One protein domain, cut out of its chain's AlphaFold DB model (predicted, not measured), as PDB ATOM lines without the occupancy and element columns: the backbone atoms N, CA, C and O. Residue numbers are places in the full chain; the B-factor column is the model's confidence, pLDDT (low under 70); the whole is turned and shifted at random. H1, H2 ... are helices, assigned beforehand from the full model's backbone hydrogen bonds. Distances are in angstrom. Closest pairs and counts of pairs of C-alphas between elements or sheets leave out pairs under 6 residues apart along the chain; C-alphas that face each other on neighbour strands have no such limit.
ATOM      1  N   GLY A  75     -16.770 -19.259  30.425       87.12
ATOM      2  CA  GLY A  75     -17.017 -17.993  29.731       87.12
ATOM      3  C   GLY A  75     -18.216 -18.042  28.774       87.12
ATOM      4  O   GLY A  75     -19.020 -17.108  28.755       87.12
ATOM      5  N   ASP A  76     -18.400 -19.140  28.034       85.00
ATOM      6  CA  ASP A  76     -19.559 -19.327  27.150       85.00
ATOM      7  C   ASP A  76     -20.844 -19.479  27.964       85.00
ATOM      8  O   ASP A  76     -21.876 -18.889  27.625       85.00
ATOM      9  N   THR A  77     -20.773 -20.233  29.063       86.00
ATOM     10  CA  THR A  77     -21.874 -20.418  30.017       86.00
ATOM     11  C   THR A  77     -22.302 -19.082  30.618       86.00
ATOM     12  O   THR A  77     -23.473 -18.719  30.517       86.00
ATOM     13  N   PHE A  78     -21.370 -18.291  31.152       88.62
ATOM     14  CA  PHE A  78     -21.663 -16.962  31.698       88.62
ATOM     15  C   PHE A  78     -22.171 -15.996  30.631       88.62
ATOM     16  O   PHE A  78     -23.111 -15.244  30.883       88.62
ATOM     17  N   SER A  79     -21.638 -16.062  29.411       88.31
ATOM     18  CA  SER A  79     -22.133 -15.255  28.291       88.31
ATOM     19  C   SER A  79     -23.584 -15.591  27.937       88.31
ATOM     20  O   SER A  79     -24.369 -14.687  27.650       88.31
ATOM     21  N   ARG A  80     -23.965 -16.877  27.985       87.38
ATOM     22  CA  ARG A  80     -25.355 -17.332  27.798       87.38
ATOM     23  C   ARG A  80     -26.256 -16.932  28.956       87.38
ATOM     24  O   ARG A  80     -27.412 -16.602  28.714       87.38
ATOM     25  N   MET A  81     -25.741 -16.945  30.185       88.81
ATOM     26  CA  MET A  81     -26.476 -16.439  31.344       88.81
ATOM     27  C   MET A  81     -26.753 -14.949  31.182       88.81
ATOM     28  O   MET A  81     -27.904 -14.551  31.259       88.81
ATOM     29  N   ALA A  82     -25.731 -14.145  30.884       91.75
ATOM     30  CA  ALA A  82     -25.870 -12.704  30.708       91.75
ATOM     31  C   ALA A  82     -26.766 -12.336  29.518       91.75
ATOM     32  O   ALA A  82     -27.513 -11.370  29.615       91.75
ATOM     33  N   ASN A  83     -26.715 -13.098  28.418       92.81
ATOM     34  CA  ASN A  83     -27.439 -12.834  27.170       92.81
ATOM     35  C   ASN A  83     -28.211 -14.087  26.700       92.81
ATOM     36  O   ASN A  83     -27.797 -14.746  25.735       92.81
ATOM     37  N   PRO A  84     -29.321 -14.434  27.374       90.56
ATOM     38  CA  PRO A  84     -30.101 -15.636  27.078       90.56
ATOM     39  C   PRO A  84     -30.680 -15.591  25.661       90.56
ATOM     40  O   PRO A  84     -30.992 -14.515  25.149       90.56
ATOM     41  N   SER A  85     -30.859 -16.750  25.020       91.06
ATOM     42  CA  SER A  85     -31.402 -16.827  23.651       91.06
ATOM     43  C   SER A  85     -32.898 -16.481  23.580       91.06
ATOM     44  O   SER A  85     -33.396 -16.123  22.515       91.06
ATOM     45  N   ARG A  86     -33.609 -16.573  24.715       89.38
ATOM     46  CA  ARG A  86     -35.040 -16.282  24.885       89.38
ATOM     47  C   ARG A  86     -35.937 -17.132  23.972       89.38
ATOM     48  O   ARG A  86     -36.874 -16.612  23.376       89.38
ATOM     49  N   GLY A  87     -35.652 -18.430  23.863       85.38
ATOM     50  CA  GLY A  87     -36.415 -19.371  23.027       85.38
ATOM     51  C   GLY A  87     -35.827 -19.600  21.635       85.38
ATOM     52  O   GLY A  87     -36.289 -20.484  20.918       85.38
ATOM     53  N   ALA A  88     -34.794 -18.843  21.247       85.62
ATOM     54  CA  ALA A  88     -34.006 -19.119  20.045       85.62
ATOM     55  C   ALA A  88     -32.986 -20.253  20.287       85.62
ATOM     56  O   ALA A  88     -32.853 -20.761  21.401       85.62
ATOM     57  N   SER A  89     -32.230 -20.646  19.259       83.81
ATOM     58  CA  SER A  89     -31.220 -21.713  19.370       83.81
ATOM     59  C   SER A  89     -30.062 -21.364  20.326       83.81
ATOM     60  O   SER A  89     -29.780 -20.192  20.576       83.81
ATOM     61  N   ALA A  90     -29.330 -22.380  20.815       76.38
ATOM     62  CA  ALA A  90     -28.162 -22.227  21.707       76.38
ATOM     63  C   ALA A  90     -27.043 -21.330  21.140       76.38
ATOM     64  O   ALA A  90     -26.200 -20.813  21.885       76.38
ATOM     65  N   TYR A  91     -27.019 -21.170  19.817       78.62
ATOM     66  CA  TYR A  91     -25.997 -20.434  19.078       78.62
ATOM     67  C   TYR A  91     -26.323 -18.943  18.928       78.62
ATOM     68  O   TYR A  91     -25.455 -18.169  18.539       78.62
ATOM     69  N   VAL A  92     -27.547 -18.521  19.265       81.56
ATOM     70  CA  VAL A  92     -27.982 -17.122  19.179       81.56
ATOM     71  C   VAL A  92     -27.924 -16.476  20.563       81.56
ATOM     72  O   VAL A  92     -28.467 -17.004  21.535       81.56
ATOM     73  N   ARG A  93     -27.262 -15.318  20.667       82.19
ATOM     74  CA  ARG A  93     -27.258 -14.489  21.883       82.19
ATOM     75  C   ARG A  93     -28.383 -13.463  21.794       82.19
ATOM     76  O   ARG A  93     -28.464 -12.724  20.816       82.19
ATOM     77  N   GLY A  94     -29.266 -13.449  22.791       85.25
ATOM     78  CA  GLY A  94     -30.345 -12.467  22.879       85.25
ATOM     79  C   GLY A  94     -29.922 -11.207  23.632       85.25
ATOM     80  O   GLY A  94     -28.744 -10.972  23.888       85.25
ATOM     81  N   LYS A  95     -30.902 -10.379  24.001       89.38
ATOM     82  CA  LYS A  95     -30.660  -9.186  24.828       89.38
ATOM     83  C   LYS A  95     -30.250  -9.573  26.247       89.38
ATOM     84  O   LYS A  95     -30.787 -10.551  26.778       89.38
ATOM     85  N   ALA A  96     -29.419  -8.726  26.853       94.06
ATOM     86  CA  ALA A  96     -28.975  -8.848  28.235       94.06
ATOM     87  C   ALA A  96     -30.125  -9.153  29.208       94.06
ATOM     88  O   ALA A  96     -31.262  -8.697  29.010       94.06
ATOM     89  N   LEU A  97     -29.824  -9.933  30.248       92.56
ATOM     90  CA  LEU A  97     -30.726 -10.178  31.369       92.56
ATOM     91  C   LEU A  97     -31.212  -8.854  31.950       92.56
ATOM     92  O   LEU A  97     -30.448  -7.908  32.129       92.56
ATOM     93  N   ASN A  98     -32.498  -8.807  32.265       91.69
ATOM     94  CA  ASN A  98     -33.129  -7.650  32.878       91.69
ATOM     95  C   ASN A  98     -33.934  -8.061  34.120       91.69
ATOM     96  O   ASN A  98     -34.136  -9.243  34.398       91.69
ATOM     97  N   LEU A  99     -34.425  -7.067  34.859       93.50
ATOM     98  CA  LEU A  99     -35.170  -7.287  36.100       93.50
ATOM     99  C   LEU A  99     -36.439  -8.134  35.903       93.50
ATOM    100  O   LEU A  99     -36.796  -8.911  36.784       93.50
ATOM    101  N   ARG A 100     -37.102  -8.044  34.741       90.62
ATOM    102  CA  ARG A 100     -38.265  -8.889  34.433       90.62
ATOM    103  C   ARG A 100     -37.869 -10.360  34.328       90.62
ATOM    104  O   ARG A 100     -38.629 -11.213  34.776       90.62
ATOM    105  N   ASP A 101     -36.698 -10.647  33.761       90.81
ATOM    106  CA  ASP A 101     -36.169 -12.007  33.701       90.81
ATOM    107  C   ASP A 101     -35.887 -12.523  35.115       90.81
ATOM    108  O   ASP A 101     -36.397 -13.577  35.473       90.81
ATOM    109  N   VAL A 102     -35.174 -11.752  35.945       88.56
ATOM    110  CA  VAL A 102     -34.866 -12.120  37.342       88.56
ATOM    111  C   VAL A 102     -36.140 -12.395  38.140       88.56
ATOM    112  O   VAL A 102     -36.245 -13.448  38.756       88.56
ATOM    113  N   ASN A 103     -37.143 -11.519  38.048       91.25
ATOM    114  CA  ASN A 103     -38.425 -11.680  38.747       91.25
ATOM    115  C   ASN A 103     -39.240 -12.890  38.265       91.25
ATOM    116  O   ASN A 103     -40.191 -13.293  38.929       91.25
ATOM    117  N   SER A 104     -38.904 -13.458  37.103       86.75
ATOM    118  CA  SER A 104     -39.535 -14.681  36.601       86.75
ATOM    119  C   SER A 104     -38.872 -15.965  37.112       86.75
ATOM    120  O   SER A 104     -39.429 -17.042  36.921       86.75
ATOM    121  N   PHE A 105     -37.721 -15.871  37.784       84.00
ATOM    122  CA  PHE A 105     -37.065 -16.977  38.484       84.00
ATOM    123  C   PHE A 105     -37.270 -16.836  40.004       84.00
ATOM    124  O   PHE A 105     -37.230 -15.719  40.513       84.00
ATOM    125  N   PRO A 106     -37.486 -17.933  40.758       70.19
ATOM    126  CA  PRO A 106     -37.418 -19.348  40.365       70.19
ATOM    127  C   PRO A 106     -38.696 -19.936  39.717       70.19
ATOM    128  O   PRO A 106     -38.806 -21.148  39.595       70.19
ATOM    129  N   GLY A 107     -39.657 -19.127  39.262       82.06
ATOM    130  CA  GLY A 107     -40.978 -19.588  38.794       82.06
ATOM    131  C   GLY A 107     -41.060 -20.294  37.430       82.06
ATOM    132  O   GLY A 107     -42.162 -20.389  36.897       82.06
ATOM    133  N   LYS A 108     -39.947 -20.757  36.846       84.75
ATOM    134  CA  LYS A 108     -39.918 -21.418  35.525       84.75
ATOM    135  C   LYS A 108     -39.763 -22.932  35.631       84.75
ATOM    136  O   LYS A 108     -38.977 -23.409  36.447       84.75
ATOM    137  N   THR A 109     -40.429 -23.684  34.756       89.00
ATOM    138  CA  THR A 109     -40.190 -25.131  34.621       89.00
ATOM    139  C   THR A 109     -38.828 -25.411  33.970       89.00
ATOM    140  O   THR A 109     -38.285 -24.551  33.268       89.00
ATOM    141  N   PRO A 110     -38.257 -26.618  34.136       86.56
ATOM    142  CA  PRO A 110     -37.013 -26.999  33.463       86.56
ATOM    143  C   PRO A 110     -37.031 -26.790  31.938       86.56
ATOM    144  O   PRO A 110     -36.035 -26.351  31.358       86.56
ATOM    145  N   GLU A 111     -38.160 -27.044  31.275       87.56
ATOM    146  CA  GLU A 111     -38.347 -26.840  29.835       87.56
ATOM    147  C   GLU A 111     -38.338 -25.355  29.468       87.56
ATOM    148  O   GLU A 111     -37.709 -24.963  28.483       87.56
ATOM    149  N   GLU A 112     -38.985 -24.513  30.275       88.62
ATOM    150  CA  GLU A 112     -38.974 -23.061  30.092       88.62
ATOM    151  C   GLU A 112     -37.569 -22.487  30.278       88.62
ATOM    152  O   GLU A 112     -37.168 -21.595  29.532       88.62
ATOM    153  N   VAL A 113     -36.789 -23.024  31.221       88.44
ATOM    154  CA  VAL A 113     -35.378 -22.662  31.410       88.44
ATOM    155  C   VAL A 113     -34.539 -23.089  30.207       88.44
ATOM    156  O   VAL A 113     -33.783 -22.280  29.665       88.44
ATOM    157  N   ARG A 114     -34.699 -24.333  29.738       87.50
ATOM    158  CA  ARG A 114     -34.007 -24.829  28.541       87.50
ATOM    159  C   ARG A 114     -34.330 -23.965  27.324       87.50
ATOM    160  O   ARG A 114     -33.418 -23.582  26.598       87.50
ATOM    161  N   SER A 115     -35.602 -23.634  27.118       88.69
ATOM    162  CA  SER A 115     -36.044 -22.745  26.041       88.69
ATOM    163  C   SER A 115     -35.426 -21.353  26.190       88.69
ATOM    164  O   SER A 115     -34.809 -20.837  25.259       88.69
ATOM    165  N   PHE A 116     -35.473 -20.773  27.392       90.31
ATOM    166  CA  PHE A 116     -34.942 -19.439  27.673       90.31
ATOM    167  C   PHE A 116     -33.445 -19.299  27.357       90.31
ATOM    168  O   PHE A 116     -33.027 -18.266  26.839       90.31
ATOM    169  N   PHE A 117     -32.642 -20.335  27.600       89.94
ATOM    170  CA  PHE A 117     -31.208 -20.335  27.283       89.94
ATOM    171  C   PHE A 117     -30.853 -21.000  25.942       89.94
ATOM    172  O   PHE A 117     -29.665 -21.097  25.610       89.94
ATOM    173  N   GLY A 118     -31.848 -21.467  25.180       85.56
ATOM    174  CA  GLY A 118     -31.681 -22.104  23.867       85.56
ATOM    175  C   GLY A 118     -31.084 -23.506  23.914       85.56
ATOM    176  O   GLY A 118     -30.584 -24.002  22.912       85.56
ATOM    177  N   GLY A 119     -31.097 -24.126  25.088       83.00
ATOM    178  CA  GLY A 119     -30.446 -25.382  25.433       83.00
ATOM    179  C   GLY A 119     -30.199 -25.435  26.941       83.00
ATOM    180  O   GLY A 119     -30.428 -24.452  27.647       83.00
ATOM    181  N   ASN A 120     -29.698 -26.558  27.456       75.00
ATOM    182  CA  ASN A 120     -29.336 -26.636  28.872       75.00
ATOM    183  C   ASN A 120     -28.209 -25.640  29.200       75.00
ATOM    184  O   ASN A 120     -27.302 -25.410  28.389       75.00
ATOM    185  N   LEU A 121     -28.275 -25.044  30.389       76.31
ATOM    186  CA  LEU A 121     -27.108 -24.463  31.047       76.31
ATOM    187  C   LEU A 121     -26.398 -25.601  31.769       76.31
ATOM    188  O   LEU A 121     -26.834 -26.046  32.826       76.31
ATOM    189  N   GLU A 122     -25.335 -26.106  31.162       70.56
ATOM    190  CA  GLU A 122     -24.516 -27.154  31.756       70.56
ATOM    191  C   GLU A 122     -23.261 -26.494  32.315       70.56
ATOM    192  O   GLU A 122     -22.377 -26.083  31.571       70.56
ATOM    193  N   PHE A 123     -23.187 -26.381  33.643       65.31
ATOM    194  CA  PHE A 123     -21.920 -26.087  34.325       65.31
ATOM    195  C   PHE A 123     -20.957 -27.279  34.238       65.31
ATOM    196  O   PHE A 123     -19.745 -27.114  34.339       65.31
ATOM    197  N   PHE A 124     -21.517 -28.469  33.994       65.62
ATOM    198  CA  PHE A 124     -20.811 -29.725  33.805       65.62
ATOM    199  C   PHE A 124     -21.349 -30.407  32.541       65.62
ATOM    200  O   PHE A 124     -22.336 -31.141  32.607       65.62
ATOM    201  N   PRO A 125     -20.773 -30.138  31.365       59.78
ATOM    202  CA  PRO A 125     -21.163 -30.845  30.154       59.78
ATOM    203  C   PRO A 125     -20.785 -32.329  30.263       59.78
ATOM    204  O   PRO A 125     -19.622 -32.669  30.471       59.78
TER     205      PRO A 125
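What this domain is: This is residues 75 to 125 of the 226 residues of an uncharacterized protein of Pseudomonas aeruginosa (UniProt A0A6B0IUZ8). This is a domain of little regular structure: short helices H1, H2 and H3 sit at the corners of a triangle, joined by loops, and the link of residues 83 to 98 folds out past the end of H3 and back. The printed part has 51 residues with three named helices, in the order H1, H2, H3, and no named strand. The class is all helix, with 20 residues in named elements. It is compact, with a radius of gyration of the C-alphas of 10.1 A, and spans 25 by 21 by 18 A.

How they stand to each other: Start at H1, residues 75 to 82, the longest helix; it is apart from H2, residues 99 to 103, and from H3, residues 110 to 116. H2 and H3 are apart too. In H1, H2 and H3 every O i to N i+4 pair is within hydrogen-bond range.

Where its parts are: Find C-alpha 75 at (-17.017, -17.993, 29.731); from there H1 runs 10.4 A to C-alpha 82. H2 measures 6.1 A. H3 runs 9.7 A, ending at C-alpha 116, (-34.942, -19.439, 27.673).

The domain as a whole: The C-alphas farthest apart, Arg 100 and Pro 125, stand 28.2 A from each other. The printed part has no cut. The link from H1 to H2 is long, 16 residues; that from H2 to H3 is short. Look for pLDDT under 70 at residues 123 to 125.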